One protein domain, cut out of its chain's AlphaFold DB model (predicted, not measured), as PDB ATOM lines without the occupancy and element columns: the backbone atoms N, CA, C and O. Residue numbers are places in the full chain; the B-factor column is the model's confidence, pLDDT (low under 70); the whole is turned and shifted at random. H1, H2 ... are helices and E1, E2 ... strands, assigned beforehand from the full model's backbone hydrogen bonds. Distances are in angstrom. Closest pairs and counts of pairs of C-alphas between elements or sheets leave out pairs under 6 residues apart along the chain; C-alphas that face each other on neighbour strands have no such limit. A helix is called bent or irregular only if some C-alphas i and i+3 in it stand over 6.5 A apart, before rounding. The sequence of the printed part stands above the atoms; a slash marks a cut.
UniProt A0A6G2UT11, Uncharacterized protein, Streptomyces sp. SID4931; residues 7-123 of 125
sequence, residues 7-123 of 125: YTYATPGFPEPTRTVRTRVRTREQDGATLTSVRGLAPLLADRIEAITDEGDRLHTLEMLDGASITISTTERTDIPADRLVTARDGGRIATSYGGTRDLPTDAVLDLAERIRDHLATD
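AT A GLANCE: This is residues 7 to 123 of the 125 residues of an uncharacterized protein of Streptomyces sp. SID4931 (UniProt A0A6G2UT11). An elongated model has two parts set end to end: at one end a twisted five-stranded sheet with the long helix H3 slanting over one face, at the other the small strand hairpin E1 and E2 with the helical hairpin H1 and H2 beside it. E2 runs on into E3, an edge strand of the large sheet, and joins the two parts. The printed part has 117 residues with three named helices and seven named strands, in the order E1 E2 E3 E4 H1 H2 E5 E6 E7 H3. The large sheet has the order E3 - E4 - E5 - E7 - E6, all antiparallel, and the class is mixed, helices and strands. The whole is compact, with a radius of gyration of the C-alphas of 14.8 A, and spans 45 by 26 by 25 A.

IN THESE COORDINATES: E1, residues 7 to 10, begins at C-alpha 7 (-40.807, 3.155, 30.359). E2 is residues 18 to 22. E3, residues 24 to 30, is 18.9 A long and E4, residues 33 to 39, 19.3 A. H1 is residues 42 to 50; it is irregular, with C-alphas 44 and 47 8.3 A apart. H2, residues 55 to 66, is 16.4 A long. E5 is residues 69 to 73, E6 residues 87 to 89 and E7 residues 94 to 96. H3, residues 106 to 122, is 24.8 A long and ends at C-alpha 122 (-55.022, 22.778, 34.174).

HOW THE PARTS SIT: In the hairpin E1 and E2, N 7 and O 21 are 2.8 A apart, within hydrogen-bond range. E2 runs on into E3 at 43 degrees across a break of 1 residue. Also within range are N 28 and O 35 in the hairpin E3 and E4, 2.9 A, N 38 and O 70 between E4 and E5, 2.8 A, N 71 and O 95 between E5 and E7, 2.8 A, and N 89 and O 94 in the hairpin E6 and E7, 2.8 A. H3 is on this sheet at a height of 8.8 A, over E5 and E7, slantwise to the strands at 47 degrees to E5 on the local plane; the closest C-alphas of H3 and E5 are those of Ala 113 and Ile 70, 6.5 A apart. This makes two layers, a helix on one face of a sheet. H1 and H2 are not on this sheet. They touch, with Ala 42 and Leu 65 the closest C-alphas at 6.3 A, at a shallow tilt of 15 degrees, opposite ways. The closest C-alphas of H1 and E1 are those of Pro 43 and Tyr 7, 4.8 A apart. H1 and H3 are close but not clearly touching, with C-alphas 44 and 112 7.9 A apart, and H2 and H3 are apart. Every O i to N i+4 pair is within hydrogen-bond range in H2 and H3, and 3 of 5 in H1.

THE WHOLE: The two farthest C-alphas, those of Gly 13 and Gly 32, are 45.8 A apart. The printed part has no cut. The link from E5 to E6, residues 74 to 86, is long. The mean pLDDT of the printed part is 89.8, and residues 78 to 85 are under 70.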
ATOM      1  N   TYR A   7     -42.146   3.405  29.843       95.94
ATOM      2  CA  TYR A   7     -40.807   3.155  30.359       95.94
ATOM      3  C   TYR A   7     -40.481   1.675  30.204       95.94
ATOM      4  O   TYR A   7     -41.267   0.823  30.629       95.94
ATOM      5  N   THR A   8     -39.342   1.376  29.592       95.44
ATOM      6  CA  THR A   8     -38.891   0.006  29.343       95.44
ATOM      7  C   THR A   8     -37.606  -0.249  30.110       95.44
ATOM      8  O   THR A   8     -36.684   0.557  30.046       95.44
ATOM      9  N   TYR A   9     -37.536  -1.377  30.812       93.19
ATOM     10  CA  TYR A   9     -36.358  -1.773  31.577       93.19
ATOM     11  C   TYR A   9     -36.065  -3.262  31.430       93.19
ATOM     12  O   TYR A   9     -36.952  -4.065  31.126       93.19
ATOM     13  N   ALA A  10     -34.797  -3.615  31.629       90.56
ATOM     14  CA  ALA A  10     -34.348  -4.997  31.641       90.56
ATOM     15  C   ALA A  10     -34.696  -5.662  32.979       90.56
ATOM     16  O   ALA A  10     -34.548  -5.062  34.042       90.56
ATOM     17  N   THR A  11     -35.120  -6.917  32.909       87.81
ATOM     18  CA  THR A  11     -35.451  -7.769  34.058       87.81
ATOM     19  C   THR A  11     -34.617  -9.047  33.991       87.81
ATOM     20  O   THR A  11     -35.146 -10.124  33.697       87.81
ATOM     21  N   PRO A  12     -33.287  -8.954  34.188       84.50
ATOM     22  CA  PRO A  12     -32.413 -10.118  34.127       84.50
ATOM     23  C   PRO A  12     -32.838 -11.162  35.169       84.50
ATOM     24  O   PRO A  12     -33.115 -10.834  36.319       84.50
ATOM     25  N   GLY A  13     -32.915 -12.430  34.760       81.31
ATOM     26  CA  GLY A  13     -33.343 -13.533  35.630       81.31
ATOM     27  C   GLY A  13     -34.856 -13.789  35.672       81.31
ATOM     28  O   GLY A  13     -35.273 -14.788  36.256       81.31
ATOM     29  N   PHE A  14     -35.674 -12.961  35.015       81.12
ATOM     30  CA  PHE A  14     -37.104 -13.222  34.816       81.12
ATOM     31  C   PHE A  14     -37.379 -13.913  33.466       81.12
ATOM     32  O   PHE A  14     -36.576 -13.787  32.541       81.12
ATOM     33  N   PRO A  15     -38.523 -14.619  33.316       86.25
ATOM     34  CA  PRO A  15     -38.902 -15.251  32.046       86.25
ATOM     35  C   PRO A  15     -39.024 -14.258  30.885       86.25
ATOM     36  O   PRO A  15     -38.665 -14.571  29.752       86.25
ATOM     37  N   GLU A  16     -39.519 -13.054  31.173       86.69
ATOM     38  CA  GLU A  16     -39.503 -11.929  30.245       86.69
ATOM     39  C   GLU A  16     -38.259 -11.082  30.555       86.69
ATOM     40  O   GLU A  16     -38.167 -10.554  31.666       86.69
ATOM     41  N   PRO A  17     -37.294 -10.947  29.625       87.25
ATOM     42  CA  PRO A  17     -36.023 -10.261  29.886       87.25
ATOM     43  C   PRO A  17     -36.150  -8.732  29.870       87.25
ATOM     44  O   PRO A  17     -35.212  -8.019  30.223       87.25
ATOM     45  N   THR A  18     -37.301  -8.225  29.440       92.50
ATOM     46  CA  THR A  18     -37.621  -6.803  29.383       92.50
ATOM     47  C   THR A  18     -39.075  -6.597  29.760       92.50
ATOM     48  O   THR A  18     -39.938  -7.338  29.285       92.50
ATOM     49  N   ARG A  19     -39.362  -5.536  30.510       92.69
ATOM     50  CA  ARG A  19     -40.726  -5.099  30.816       92.69
ATOM     51  C   ARG A  19     -40.956  -3.689  30.317       92.69
ATOM     52  O   ARG A  19     -40.064  -2.851  30.377       92.69
ATOM     53  N   THR A  20     -42.169  -3.431  29.837       94.88
ATOM     54  CA  THR A  20     -42.610  -2.094  29.431       94.88
ATOM     55  C   THR A  20     -43.816  -1.689  30.257       94.88
ATOM     56  O   THR A  20     -44.867  -2.327  30.203       94.88
ATOM     57  N   VAL A  21     -43.668  -0.600  30.999       94.69
ATOM     58  CA  VAL A  21     -44.707  -0.018  31.844       94.69
ATOM     59  C   VAL A  21     -45.250   1.217  31.147       94.69
ATOM     60  O   VAL A  21     -44.492   2.070  30.696       94.69
ATOM     61  N   ARG A  22     -46.576   1.328  31.063       95.69
ATOM     62  CA  ARG A  22     -47.261   2.518  30.550       95.69
ATOM     63  C   ARG A  22     -48.029   3.184  31.677       95.69
ATOM     64  O   ARG A  22     -48.770   2.497  32.384       95.69
ATOM     65  N   THR A  23     -47.919   4.504  31.772       96.12
ATOM     66  CA  THR A  23     -48.751   5.291  32.684       96.12
ATOM     67  C   THR A  23     -50.215   5.143  32.288       96.12
ATOM     68  O   THR A  23     -50.578   5.267  31.115       96.12
ATOM     69  N   ARG A  24     -51.072   4.830  33.259       94.44
ATOM     70  CA  ARG A  24     -52.519   4.708  33.059       94.44
ATOM     71  C   ARG A  24     -53.245   5.544  34.091       94.44
ATOM     72  O   ARG A  24     -53.046   5.358  35.289       94.44
ATOM     73  N   VAL A  25     -54.133   6.401  33.607       94.81
ATOM     74  CA  VAL A  25     -54.996   7.249  34.425       94.81
ATOM     75  C   VAL A  25     -56.424   6.756  34.279       94.81
ATOM     76  O   VAL A  25     -56.896   6.513  33.169       94.81
ATOM     77  N   ARG A  26     -57.114   6.579  35.403       93.81
ATOM     78  CA  ARG A  26     -58.528   6.217  35.421       93.81
ATOM     79  C   ARG A  26     -59.260   7.095  36.415       93.81
ATOM     80  O   ARG A  26     -58.933   7.072  37.597       93.81
ATOM     81  N   THR A  27     -60.287   7.783  35.940       92.50
ATOM     82  CA  THR A  27     -61.178   8.583  36.780       92.50
ATOM     83  C   THR A  27     -62.500   7.850  36.979       92.50
ATOM     84  O   THR A  27     -62.998   7.186  36.065       92.50
ATOM     85  N   ARG A  28     -63.052   7.921  38.188       90.88
ATOM     86  CA  ARG A  28     -64.391   7.427  38.516       90.88
ATOM     87  C   ARG A  28     -65.035   8.307  39.578       90.88
ATOM     88  O   ARG A  28     -64.339   8.840  40.432       90.88
ATOM     89  N   GLU A  29     -66.356   8.360  39.563       91.19
ATOM     90  CA  GLU A  29     -67.148   8.930  40.652       91.19
ATOM     91  C   GLU A  29     -67.429   7.855  41.705       91.19
ATOM     92  O   GLU A  29     -67.768   6.715  41.368       91.19
ATOM     93  N   GLN A  30     -67.277   8.203  42.977       83.88
ATOM     94  CA  GLN A  30     -67.625   7.346  44.104       83.88
ATOM     95  C   GLN A  30     -68.059   8.215  45.288       83.88
ATOM     96  O   GLN A  30     -67.325   9.110  45.690       83.88
ATOM     97  N   ASP A  31     -69.237   7.943  45.856       83.50
ATOM     98  CA  ASP A  31     -69.756   8.629  47.053       83.50
ATOM     99  C   ASP A  31     -69.775  10.171  46.930       83.50
ATOM    100  O   ASP A  31     -69.551  10.895  47.896       83.50
ATOM    101  N   GLY A  32     -70.029  10.684  45.718       82.69
ATOM    102  CA  GLY A  32     -70.030  12.123  45.416       82.69
ATOM    103  C   GLY A  32     -68.638  12.756  45.285       82.69
ATOM    104  O   GLY A  32     -68.539  13.977  45.187       82.69
ATOM    105  N   ALA A  33     -67.579  11.944  45.290       85.75
ATOM    106  CA  ALA A  33     -66.203  12.358  45.065       85.75
ATOM    107  C   ALA A  33     -65.669  11.825  43.730       85.75
ATOM    108  O   ALA A  33     -65.844  10.652  43.382       85.75
ATOM    109  N   THR A  34     -64.911  12.668  43.036       90.38
ATOM    110  CA  THR A  34     -64.150  12.266  41.855       90.38
ATOM    111  C   THR A  34     -62.827  11.671  42.315       90.38
ATOM    112  O   THR A  34     -62.022  12.344  42.960       90.38
ATOM    113  N   LEU A  35     -62.596  10.406  41.972       91.06
ATOM    114  CA  LEU A  35     -61.366   9.680  42.261       91.06
ATOM    115  C   LEU A  35     -60.593   9.428  40.971       91.06
ATOM    116  O   LEU A  35     -61.056   8.696  40.092       91.06
ATOM    117  N   THR A  36     -59.379   9.957  40.897       93.69
ATOM    118  CA  THR A  36     -58.431   9.680  39.822       93.69
ATOM    119  C   THR A  36     -57.323   8.774  40.334       93.69
ATOM    120  O   THR A  36     -56.567   9.129  41.233       93.69
ATOM    121  N   SER A  37     -57.211   7.585  39.751       93.56
ATOM    122  CA  SER A  37     -56.143   6.633  40.039       93.56
ATOM    123  C   SER A  37     -55.104   6.640  38.925       93.56
ATOM    124  O   SER A  37     -55.450   6.493  37.750       93.56
ATOM    125  N   VAL A  38     -53.831   6.740  39.299       95.31
ATOM    126  CA  VAL A  38     -52.688   6.669  38.385       95.31
ATOM    127  C   VAL A  38     -51.859   5.432  38.705       95.31
ATOM    128  O   VAL A  38     -51.498   5.191  39.857       95.31
ATOM    129  N   ARG A  39     -51.591   4.623  37.680       94.88
ATOM    130  CA  ARG A  39     -50.789   3.391  37.746       94.88
ATOM    131  C   ARG A  39     -49.685   3.413  36.704       94.88
ATOM    132  O   ARG A  39     -49.774   4.170  35.739       94.88
ATOM    133  N   GLY A  40     -48.700   2.532  36.877       94.62
ATOM    134  CA  GLY A  40     -47.533   2.471  36.005       94.62
ATOM    135  C   GLY A  40     -46.716   3.744  36.154       94.62
ATOM    136  O   GLY A  40     -46.639   4.532  35.223       94.62
ATOM    137  N   LEU A  41     -46.185   3.975  37.357       96.19
ATOM    138  CA  LEU A  41     -45.581   5.254  37.754       96.19
ATOM    139  C   LEU A  41     -44.155   5.450  37.220       96.19
ATOM    140  O   LEU A  41     -43.687   6.584  37.163       96.19
ATOM    141  N   ALA A  42     -43.480   4.372  36.810       96.62
ATOM    142  CA  ALA A  42     -42.094   4.411  36.341       96.62
ATOM    143  C   ALA A  42     -41.814   5.469  35.248       96.62
ATOM    144  O   ALA A  42     -40.858   6.223  35.408       96.62
ATOM    145  N   PRO A  43     -42.651   5.642  34.202       96.94
ATOM    146  CA  PRO A  43     -42.431   6.671  33.184       96.94
ATOM    147  C   PRO A  43     -42.465   8.101  33.734       96.94
ATOM    148  O   PRO A  43     -41.801   8.980  33.199       96.94
ATOM    149  N   LEU A  44     -43.215   8.347  34.812       96.31
ATOM    150  CA  LEU A  44     -43.315   9.666  35.444       96.31
ATOM    151  C   LEU A  44     -42.153   9.960  36.408       96.31
ATOM    152  O   LEU A  44     -42.034  11.080  36.909       96.31
ATOM    153  N   LEU A  45     -41.325   8.954  36.693       96.25
ATOM    154  CA  LEU A  45     -40.194   9.008  37.619       96.25
ATOM    155  C   LEU A  45     -38.886   8.571  36.948       96.25
ATOM    156  O   LEU A  45     -37.921   8.298  37.658       96.25
ATOM    157  N   ALA A  46     -38.845   8.525  35.610       95.50
ATOM    158  CA  ALA A  46     -37.725   7.997  34.832       95.50
ATOM    159  C   ALA A  46     -36.380   8.599  35.269       95.50
ATOM    160  O   ALA A  46     -35.496   7.850  35.668       95.50
ATOM    161  N   ASP A  47     -36.280   9.930  35.352       94.69
ATOM    162  CA  ASP A  47     -35.052  10.618  35.782       94.69
ATOM    163  C   ASP A  47     -34.576  10.178  37.177       94.69
ATOM    164  O   ASP A  47     -33.381  10.021  37.421       94.69
ATOM    165  N   ARG A  48     -35.510   9.961  38.118       95.31
ATOM    166  CA  ARG A  48     -35.170   9.516  39.479       95.31
ATOM    167  C   ARG A  48     -34.744   8.054  39.506       95.31
ATOM    168  O   ARG A  48     -33.865   7.709  40.280       95.31
ATOM    169  N   ILE A  49     -35.359   7.215  38.676       96.19
ATOM    170  CA  ILE A  49     -35.024   5.791  38.553       96.19
ATOM    171  C   ILE A  49     -33.653   5.621  37.892       96.19
ATOM    172  O   ILE A  49     -32.848   4.808  38.337       96.19
ATOM    173  N   GLU A  50     -33.367   6.396  36.849       94.69
ATOM    174  CA  GLU A  50     -32.088   6.359  36.134       94.69
ATOM    175  C   GLU A  50     -30.926   6.879  36.986       94.69
ATOM    176  O   GLU A  50     -29.796   6.422  36.820       94.69
ATOM    177  N   ALA A  51     -31.205   7.767  37.944       96.50
ATOM    178  CA  ALA A  51     -30.228   8.227  38.925       96.50
ATOM    179  C   ALA A  51     -29.841   7.159  39.970       96.50
ATOM    180  O   ALA A  51     -28.844   7.341  40.672       96.50
ATOM    181  N   ILE A  52     -30.583   6.049  40.084       96.44
ATOM    182  CA  ILE A  52     -30.235   4.940  40.983       96.44
ATOM    183  C   ILE A  52     -29.082   4.149  40.357       96.44
ATOM    184  O   ILE A  52     -29.247   3.470  39.339       96.44
ATOM    185  N   THR A  53     -27.898   4.257  40.962       95.31
ATOM    186  CA  THR A  53     -26.663   3.675  40.420       95.31
ATOM    187  C   THR A  53     -26.547   2.174  40.651       95.31
ATOM    188  O   THR A  53     -25.980   1.477  39.813       95.31
ATOM    189  N   ASP A  54     -27.049   1.682  41.786       95.31
ATOM    190  CA  ASP A  54     -27.061   0.250  42.076       95.31
ATOM    191  C   ASP A  54     -28.176  -0.432  41.271       95.31
ATOM    192  O   ASP A  54     -29.344  -0.042  41.324       95.31
ATOM    193  N   GLU A  55     -27.807  -1.440  40.482       91.56
ATOM    194  CA  GLU A  55     -28.744  -2.116  39.586       91.56
ATOM    195  C   GLU A  55     -29.806  -2.916  40.352       91.56
ATOM    196  O   GLU A  55     -30.962  -2.950  39.922       91.56
ATOM    197  N   GLY A  56     -29.436  -3.512  41.489       92.50
ATOM    198  CA  GLY A  56     -30.353  -4.252  42.349       92.50
ATOM    199  C   GLY A  56     -31.380  -3.331  42.996       92.50
ATOM    200  O   GLY A  56     -32.577  -3.607  42.925       92.50
ATOM    201  N   ASP A  57     -30.939  -2.195  43.536       95.19
ATOM    202  CA  ASP A  57     -31.825  -1.185  44.127       95.19
ATOM    203  C   ASP A  57     -32.745  -0.551  43.072       95.19
ATOM    204  O   ASP A  57     -33.930  -0.303  43.332       95.19
ATOM    205  N   ARG A  58     -32.235  -0.330  41.853       95.75
ATOM    206  CA  ARG A  58     -33.032   0.173  40.728       95.75
ATOM    207  C   ARG A  58     -34.103  -0.829  40.309       95.75
ATOM    208  O   ARG A  58     -35.261  -0.439  40.158       95.75
ATOM    209  N   LEU A  59     -33.742  -2.104  40.143       93.56
ATOM    210  CA  LEU A  59     -34.688  -3.165  39.790       93.56
ATOM    211  C   LEU A  59     -35.741  -3.348  40.887       93.56
ATOM    212  O   LEU A  59     -36.933  -3.347  40.591       93.56
ATOM    213  N   HIS A  60     -35.321  -3.401  42.152       93.19
ATOM    214  CA  HIS A  60     -36.236  -3.483  43.288       93.19
ATOM    215  C   HIS A  60     -37.203  -2.290  43.330       93.19
ATOM    216  O   HIS A  60     -38.408  -2.457  43.523       93.19
ATOM    217  N   THR A  61     -36.708  -1.075  43.077       96.25
ATOM    218  CA  THR A  61     -37.549   0.127  42.988       96.25
ATOM    219  C   THR A  61     -38.571   0.022  41.854       96.25
ATOM    220  O   THR A  61     -39.739   0.363  42.051       96.25
ATOM    221  N   LEU A  62     -38.168  -0.486  40.687       95.19
ATOM    222  CA  LEU A  62     -39.058  -0.706  39.545       95.19
ATOM    223  C   LEU A  62     -40.142  -1.750  39.836       95.19
ATOM    224  O   LEU A  62     -41.302  -1.520  39.497       95.19
ATOM    225  N   GLU A  63     -39.798  -2.849  40.506       92.19
ATOM    226  CA  GLU A  63     -40.760  -3.866  40.949       92.19
ATOM    227  C   GLU A  63     -41.779  -3.293  41.939       92.19
ATOM    228  O   GLU A  63     -42.985  -3.506  41.795       92.19
ATOM    229  N   MET A  64     -41.313  -2.505  42.910       93.69
ATOM    230  CA  MET A  64     -42.184  -1.829  43.874       93.69
ATOM    231  C   MET A  64     -43.125  -0.825  43.191       93.69
ATOM    232  O   MET A  64     -44.289  -0.707  43.575       93.69
ATOM    233  N   LEU A  65     -42.653  -0.111  42.163       94.88
ATOM    234  CA  LEU A  65     -43.470   0.828  41.389       94.88
ATOM    235  C   LEU A  65     -44.497   0.138  40.481       94.88
ATOM    236  O   LEU A  65     -45.547   0.727  40.219       94.88
ATOM    237  N   ASP A  66     -44.221  -1.077  40.003       90.81
ATOM    238  CA  ASP A  66     -45.115  -1.828  39.110       90.81
ATOM    239  C   ASP A  66     -46.447  -2.178  39.797       90.81
ATOM    240  O   ASP A  66     -47.527  -2.024  39.220       90.81
ATOM    241  N   GLY A  67     -46.386  -2.556  41.079       87.75
ATOM    242  CA  GLY A  67     -47.566  -2.801  41.915       87.75
ATOM    243  C   GLY A  67     -48.199  -1.539  42.515       87.75
ATOM    244  O   GLY A  67     -49.300  -1.600  43.073       87.75
ATOM    245  N   ALA A  68     -47.526  -0.393  42.425       93.56
ATOM    246  CA  ALA A  68     -47.941   0.821  43.106       93.56
ATOM    247  C   ALA A  68     -48.965   1.651  42.320       93.56
ATOM    248  O   ALA A  68     -49.106   1.587  41.096       93.56
ATOM    249  N   SER A  69     -49.691   2.486  43.059       93.62
ATOM    250  CA  SER A  69     -50.637   3.437  42.498       93.62
ATOM    251  C   SER A  69     -50.695   4.720  43.314       93.62
ATOM    252  O   SER A  69     -50.373   4.736  44.505       93.62
ATOM    253  N   ILE A  70     -51.122   5.792  42.658       94.88
ATOM    254  CA  ILE A  70     -51.511   7.059  43.272       94.88
ATOM    255  C   ILE A  70     -53.028   7.175  43.145       94.88
ATOM    256  O   ILE A  70     -53.592   6.839  42.104       94.88
ATOM    257  N   THR A  71     -53.686   7.663  44.188       93.31
ATOM    258  CA  THR A  71     -55.093   8.065  44.159       93.31
ATOM    259  C   THR A  71     -55.195   9.535  44.533       93.31
ATOM    260  O   THR A  71     -54.617   9.964  45.529       93.31
ATOM    261  N   ILE A  72     -55.925  10.290  43.718       93.44
ATOM    262  CA  ILE A  72     -56.229  11.705  43.907       93.44
ATOM    263  C   ILE A  72     -57.746  11.833  44.022       93.44
ATOM    264  O   ILE A  72     -58.475  11.293  43.191       93.44
ATOM    265  N   SER A  73     -58.214  12.529  45.050       91.44
ATOM    266  CA  SER A  73     -59.624  12.771  45.340       91.44
ATOM    267  C   SER A  73     -59.919  14.267  45.353       91.44
ATOM    268  O   SER A  73     -59.141  15.064  45.882       91.44
ATOM    269  N   THR A  74     -61.075  14.656  44.813       86.94
ATOM    270  CA  THR A  74     -61.579  16.039  44.895       86.94
ATOM    271  C   THR A  74     -62.117  16.406  46.277       86.94
ATOM    272  O   THR A  74     -62.362  17.584  46.547       86.94
ATOM    273  N   THR A  75     -62.244  15.439  47.188       86.44
ATOM    274  CA  THR A  75     -62.664  15.620  48.587       86.44
ATOM    275  C   THR A  75     -61.715  14.913  49.556       86.44
ATOM    276  O   THR A  75     -60.994  13.988  49.170       86.44
ATOM    277  N   GLU A  76     -61.697  15.355  50.817       85.44
ATOM    278  CA  GLU A  76     -61.009  14.632  51.895       85.44
ATOM    279  C   GLU A  76     -61.609  13.243  52.084       85.44
ATOM    280  O   GLU A  76     -62.805  13.025  51.872       85.44
ATOM    281  N   ARG A  77     -60.757  12.292  52.456       74.62
ATOM    282  CA  ARG A  77     -61.087  10.869  52.485       74.62
ATOM    283  C   ARG A  77     -60.419  10.218  53.689       74.62
ATOM    284  O   ARG A  77     -59.204  10.044  53.711       74.62
ATOM    285  N   THR A  78     -61.215   9.796  54.666       69.31
ATOM    286  CA  THR A  78     -60.740   9.036  55.840       69.31
ATOM    287  C   THR A  78     -61.079   7.548  55.763       69.31
ATOM    288  O   THR A  78     -60.636   6.763  56.591       69.31
ATOM    289  N   ASP A  79     -61.878   7.153  54.775       67.88
ATOM    290  CA  ASP A  79     -62.468   5.824  54.604       67.88
ATOM    291  C   ASP A  79     -61.762   4.994  53.519       67.88
ATOM    292  O   ASP A  79     -62.310   4.009  53.023       67.88
ATOM    293  N   ILE A  80     -60.560   5.386  53.082       64.19
ATOM    294  CA  ILE A  80     -59.809   4.558  52.135       64.19
ATOM    295  C   ILE A  80     -59.249   3.348  52.902       64.19
ATOM    296  O   ILE A  80     -58.549   3.544  53.896       64.19
ATOM    297  N   PRO A  81     -59.541   2.108  52.465       62.97
ATOM    298  CA  PRO A  81     -59.101   0.909  53.167       62.97
ATOM    299  C   PRO A  81     -57.579   0.891  53.374       62.97
ATOM    300  O   PRO A  81     -56.815   1.074  52.423       62.97
ATOM    301  N   ALA A  82     -57.146   0.673  54.619       59.56
ATOM    302  CA  ALA A  82     -55.731   0.683  55.005       59.56
ATOM    303  C   ALA A  82     -54.911  -0.430  54.327       59.56
ATOM    304  O   ALA A  82     -53.701  -0.311  54.194       59.56
ATOM    305  N   ASP A  83     -55.557  -1.496  53.846       60.88
ATOM    306  CA  ASP A  83     -54.928  -2.563  53.059       60.88
ATOM    307  C   ASP A  83     -54.575  -2.129  51.625       60.88
ATOM    308  O   ASP A  83     -53.844  -2.828  50.926       60.88
ATOM    309  N   ARG A  84     -55.086  -0.977  51.167       61.78
ATOM    310  CA  ARG A  84     -54.866  -0.448  49.811       61.78
ATOM    311  C   ARG A  84     -53.986   0.791  49.758       61.78
ATOM    312  O   ARG A  84     -53.615   1.203  48.659       61.78
ATOM    313  N   LEU A  85     -53.658   1.383  50.900       65.50
ATOM    314  CA  LEU A  85     -52.834   2.582  50.993       65.50
ATOM    315  C   LEU A  85     -51.741   2.404  52.028       65.50
ATOM    316  O   LEU A  85     -51.998   1.958  53.139       65.50
ATOM    317  N   VAL A  86     -50.541   2.848  51.675       74.94
ATOM    318  CA  VAL A  86     -49.415   2.883  52.608       74.94
ATOM    319  C   VAL A  86     -49.287   4.269  53.232       74.94
ATOM    320  O   VAL A  86     -48.993   4.397  54.419       74.94
ATOM    321  N   THR A  87     -49.518   5.332  52.457       86.38
ATOM    322  CA  THR A  87     -49.344   6.712  52.935       86.38
ATOM    323  C   THR A  87     -50.312   7.665  52.239       86.38
ATOM    324  O   THR A  87     -50.614   7.507  51.054       86.38
ATOM    325  N   ALA A  88     -50.795   8.664  52.979       88.19
ATOM    326  CA  ALA A  88     -51.701   9.698  52.491       88.19
ATOM    327  C   ALA A  88     -51.271  11.098  52.961       88.19
ATOM    328  O   ALA A  88     -50.597  11.243  53.979       88.19
ATOM    329  N   ARG A  89     -51.682  12.124  52.212       90.81
ATOM    330  CA  ARG A  89     -51.429  13.553  52.446       90.81
ATOM    331  C   ARG A  89     -52.716  14.345  52.169       90.81
ATOM    332  O   ARG A  89     -53.652  13.820  51.564       90.81
ATOM    333  N   ASP A  90     -52.767  15.597  52.627       88.81
ATOM    334  CA  ASP A  90     -53.853  16.545  52.321       88.81
ATOM    335  C   ASP A  90     -55.247  16.013  52.719       88.81
ATOM    336  O   ASP A  90     -56.152  15.881  51.899       88.81
ATOM    337  N   GLY A  91     -55.387  15.559  53.971       82.56
ATOM    338  CA  GLY A  91     -56.648  14.992  54.475       82.56
ATOM    339  C   GLY A  91     -57.110  13.725  53.737       82.56
ATOM    340  O   GLY A  91     -58.304  13.445  53.662       82.56
ATOM    341  N   GLY A  92     -56.181  12.984  53.124       85.25
ATOM    342  CA  GLY A  92     -56.489  11.797  52.322       85.25
ATOM    343  C   GLY A  92     -56.880  12.094  50.875       85.25
ATOM    344  O   GLY A  92     -57.191  11.164  50.128       85.25
ATOM    345  N   ARG A  93     -56.830  13.364  50.444       90.12
ATOM    346  CA  ARG A  93     -57.040  13.749  49.038       90.12
ATOM    347  C   ARG A  93     -55.974  13.174  48.125       90.12
ATOM    348  O   ARG A  93     -56.252  12.904  46.964       90.12
ATOM    349  N   ILE A  94     -54.763  12.997  48.639       92.88
ATOM    350  CA  ILE A  94     -53.657  12.378  47.924       92.88
ATOM    351  C   ILE A  94     -53.232  11.150  48.705       92.88
ATOM    352  O   ILE A  94     -52.961  11.230  49.901       92.88
ATOM    353  N   ALA A  95     -53.141  10.013  48.032       91.94
ATOM    354  CA  ALA A  95     -52.676   8.794  48.662       91.94
ATOM    355  C   ALA A  95     -51.910   7.898  47.695       91.94
ATOM    356  O   ALA A  95     -52.114   7.948  46.480       91.94
ATOM    357  N   THR A  96     -51.039   7.051  48.235       93.19
ATOM    358  CA  THR A  96     -50.295   6.068  47.454       93.19
ATOM    359  C   THR A  96     -50.219   4.716  48.151       93.19
ATOM    360  O   THR A  96     -50.169   4.619  49.379       93.19
ATOM    361  N   SER A  97     -50.206   3.657  47.343       93.06
ATOM    362  CA  SER A  97     -49.879   2.299  47.783       93.06
ATOM    363  C   SER A  97     -48.377   1.999  47.701       93.06
ATOM    364  O   SER A  97     -47.964   0.883  48.000       93.06
ATOM    365  N   TYR A  98     -47.558   2.960  47.262       94.00
ATOM    366  CA  TYR A  98     -46.113   2.804  47.191       94.00
ATOM    367  C   TYR A  98     -45.489   2.850  48.589       94.00
ATOM    368  O   TYR A  98     -45.703   3.802  49.337       94.00
ATOM    369  N   GLY A  99     -44.707   1.822  48.922       90.50
ATOM    370  CA  GLY A  99     -44.075   1.680  50.236       90.50
ATOM    371  C   GLY A  99     -42.770   2.452  50.430       90.50
ATOM    372  O   GLY A  99     -42.313   2.563  51.563       90.50
ATOM    373  N   GLY A 100     -42.192   2.994  49.354       93.25
ATOM    374  CA  GLY A 100     -40.882   3.639  49.392       93.25
ATOM    375  C   GLY A 100     -39.727   2.652  49.230       93.25
ATOM    376  O   GLY A 100     -39.789   1.508  49.674       93.25
ATOM    377  N   THR A 101     -38.651   3.119  48.609       95.25
ATOM    378  CA  THR A 101     -37.320   2.507  48.686       95.25
ATOM    379  C   THR A 101     -36.320   3.540  49.201       95.25
ATOM    380  O   THR A 101     -36.650   4.718  49.356       95.25
ATOM    381  N   ARG A 102     -35.085   3.112  49.493       93.62
ATOM    382  CA  ARG A 102     -34.022   4.014  49.958       93.62
ATOM    383  C   ARG A 102     -33.783   5.165  48.974       93.62
ATOM    384  O   ARG A 102     -33.681   6.312  49.395       93.62
ATOM    385  N   ASP A 103     -33.707   4.843  47.686       94.44
ATOM    386  CA  ASP A 103     -33.355   5.793  46.626       94.44
ATOM    387  C   ASP A 103     -34.584   6.491  46.009       94.44
ATOM    388  O   ASP A 103     -34.460   7.525  45.351       94.44
ATOM    389  N   LEU A 104     -35.790   5.980  46.280       96.56
ATOM    390  CA  LEU A 104     -37.054   6.617  45.927       96.56
ATOM    391  C   LEU A 104     -38.016   6.583  47.130       96.56
ATOM    392  O   LEU A 104     -38.839   5.675  47.251       96.56
ATOM    393  N   PRO A 105     -37.936   7.559  48.049       95.56
ATOM    394  CA  PRO A 105     -38.801   7.591  49.225       95.56
ATOM    395  C   PRO A 105     -40.255   7.885  48.844       95.56
ATOM    396  O   PRO A 105     -40.530   8.532  47.833       95.56
ATOM    397  N   THR A 106     -41.206   7.478  49.689       95.12
ATOM    398  CA  THR A 106     -42.645   7.690  49.452       95.12
ATOM    399  C   THR A 106     -43.009   9.158  49.220       95.12
ATOM    400  O   THR A 106     -43.857   9.447  48.376       95.12
ATOM    401  N   ASP A 107     -42.320  10.094  49.880       94.44
ATOM    402  CA  ASP A 107     -42.531  11.532  49.674       94.44
ATOM    403  C   ASP A 107     -42.302  11.966  48.223       94.44
ATOM    404  O   ASP A 107     -43.065  12.773  47.705       94.44
ATOM    405  N   ALA A 108     -41.351  11.355  47.508       95.50
ATOM    406  CA  ALA A 108     -41.144  11.620  46.085       95.50
ATOM    407  C   ALA A 108     -42.384  11.306  45.235       95.50
ATOM    408  O   ALA A 108     -42.661  11.983  44.241       95.50
ATOM    409  N   VAL A 109     -43.111  10.252  45.612       95.94
ATOM    410  CA  VAL A 109     -44.325   9.801  44.927       95.94
ATOM    411  C   VAL A 109     -45.522  10.665  45.319       95.94
ATOM    412  O   VAL A 109     -46.359  10.957  44.467       95.94
ATOM    413  N   LEU A 110     -45.584  11.141  46.565       95.31
ATOM    414  CA  LEU A 110     -46.593  12.113  46.993       95.31
ATOM    415  C   LEU A 110     -46.398  13.474  46.307       95.31
ATOM    416  O   LEU A 110     -47.367  14.041  45.808       95.31
ATOM    417  N   ASP A 111     -45.161  13.950  46.166       95.81
ATOM    418  CA  ASP A 111     -44.857  15.176  45.416       95.81
ATOM    419  C   ASP A 111     -45.191  15.015  43.922       95.81
ATOM    420  O   ASP A 111     -45.665  15.938  43.255       95.81
ATOM    421  N   LEU A 112     -44.979  13.816  43.357       95.75
ATOM    422  CA  LEU A 112     -45.481  13.498  42.021       95.75
ATOM    423  C   LEU A 112     -47.013  13.574  41.971       95.75
ATOM    424  O   LEU A 112     -47.545  14.142  41.021       95.75
ATOM    425  N   ALA A 113     -47.716  13.036  42.966       95.25
ATOM    426  CA  ALA A 113     -49.173  13.072  43.017       95.25
ATOM    427  C   ALA A 113     -49.728  14.504  43.060       95.25
ATOM    428  O   ALA A 113     -50.708  14.791  42.375       95.25
ATOM    429  N   GLU A 114     -49.076  15.412  43.789       94.56
ATOM    430  CA  GLU A 114     -49.411  16.842  43.790       94.56
ATOM    431  C   GLU A 114     -49.252  17.451  42.393       94.56
ATOM    432  O   GLU A 114     -50.190  18.047  41.867       94.56
ATOM    433  N   ARG A 115     -48.121  17.198  41.722       94.94
ATOM    434  CA  ARG A 115     -47.905  17.670  40.342       94.94
ATOM    435  C   ARG A 115     -48.914  17.087  39.352       94.94
ATOM    436  O   ARG A 115     -49.319  17.779  38.420       94.94
ATOM    437  N   ILE A 116     -49.321  15.828  39.533       94.19
ATOM    438  CA  ILE A 116     -50.380  15.213  38.723       94.19
ATOM    439  C   ILE A 116     -51.707  15.932  38.963       94.19
ATOM    440  O   ILE A 116     -52.379  16.273  37.993       94.19
ATOM    441  N   ARG A 117     -52.080  16.181  40.223       92.88
ATOM    442  CA  ARG A 117     -53.311  16.902  40.572       92.88
ATOM    443  C   ARG A 117     -53.348  18.278  39.916       92.88
ATOM    444  O   ARG A 117     -54.339  18.611  39.272       92.88
ATOM    445  N   ASP A 118     -52.267  19.039  40.037       93.00
ATOM    446  CA  ASP A 118     -52.176  20.382  39.466       93.00
ATOM    447  C   ASP A 118     -52.261  20.329  37.933       93.00
ATOM    448  O   ASP A 118     -52.992  21.106  37.317       93.00
ATOM    449  N   HIS A 119     -51.597  19.351  37.307       91.56
ATOM    450  CA  HIS A 119     -51.693  19.138  35.866       91.56
ATOM    451  C   HIS A 119     -53.131  18.834  35.419       91.56
ATOM    452  O   HIS A 119     -53.606  19.472  34.482       91.56
ATOM    453  N   LEU A 120     -53.842  17.937  36.113       88.38
ATOM    454  CA  LEU A 120     -55.236  17.584  35.811       88.38
ATOM    455  C   LEU A 120     -56.205  18.762  35.992       88.38
ATOM    456  O   LEU A 120     -57.191  18.851  35.267       88.38
ATOM    457  N   ALA A 121     -55.928  19.674  36.927       85.88
ATOM    458  CA  ALA A 121     -56.722  20.891  37.098       85.88
ATOM    459  C   ALA A 121     -56.533  21.887  35.937       85.88
ATOM    460  O   ALA A 121     -57.441  22.659  35.634       85.88
ATOM    461  N   THR A 122     -55.361  21.873  35.290       83.75
ATOM    462  CA  THR A 122     -55.022  22.778  34.174       83.75
ATOM    463  C   THR A 122     -55.284  22.204  32.776       83.75
ATOM    464  O   THR A 122     -55.522  22.979  31.853       83.75
ATOM    465  N   ASP A 123     -55.263  20.879  32.607       74.31
ATOM    466  CA  ASP A 123     -55.547  20.166  31.348       74.31
ATOM    467  C   ASP A 123     -56.518  18.994  31.621       74.31
ATOM    468  O   ASP A 123     -56.093  17.833  31.685       74.31
TER     469      ASP A 123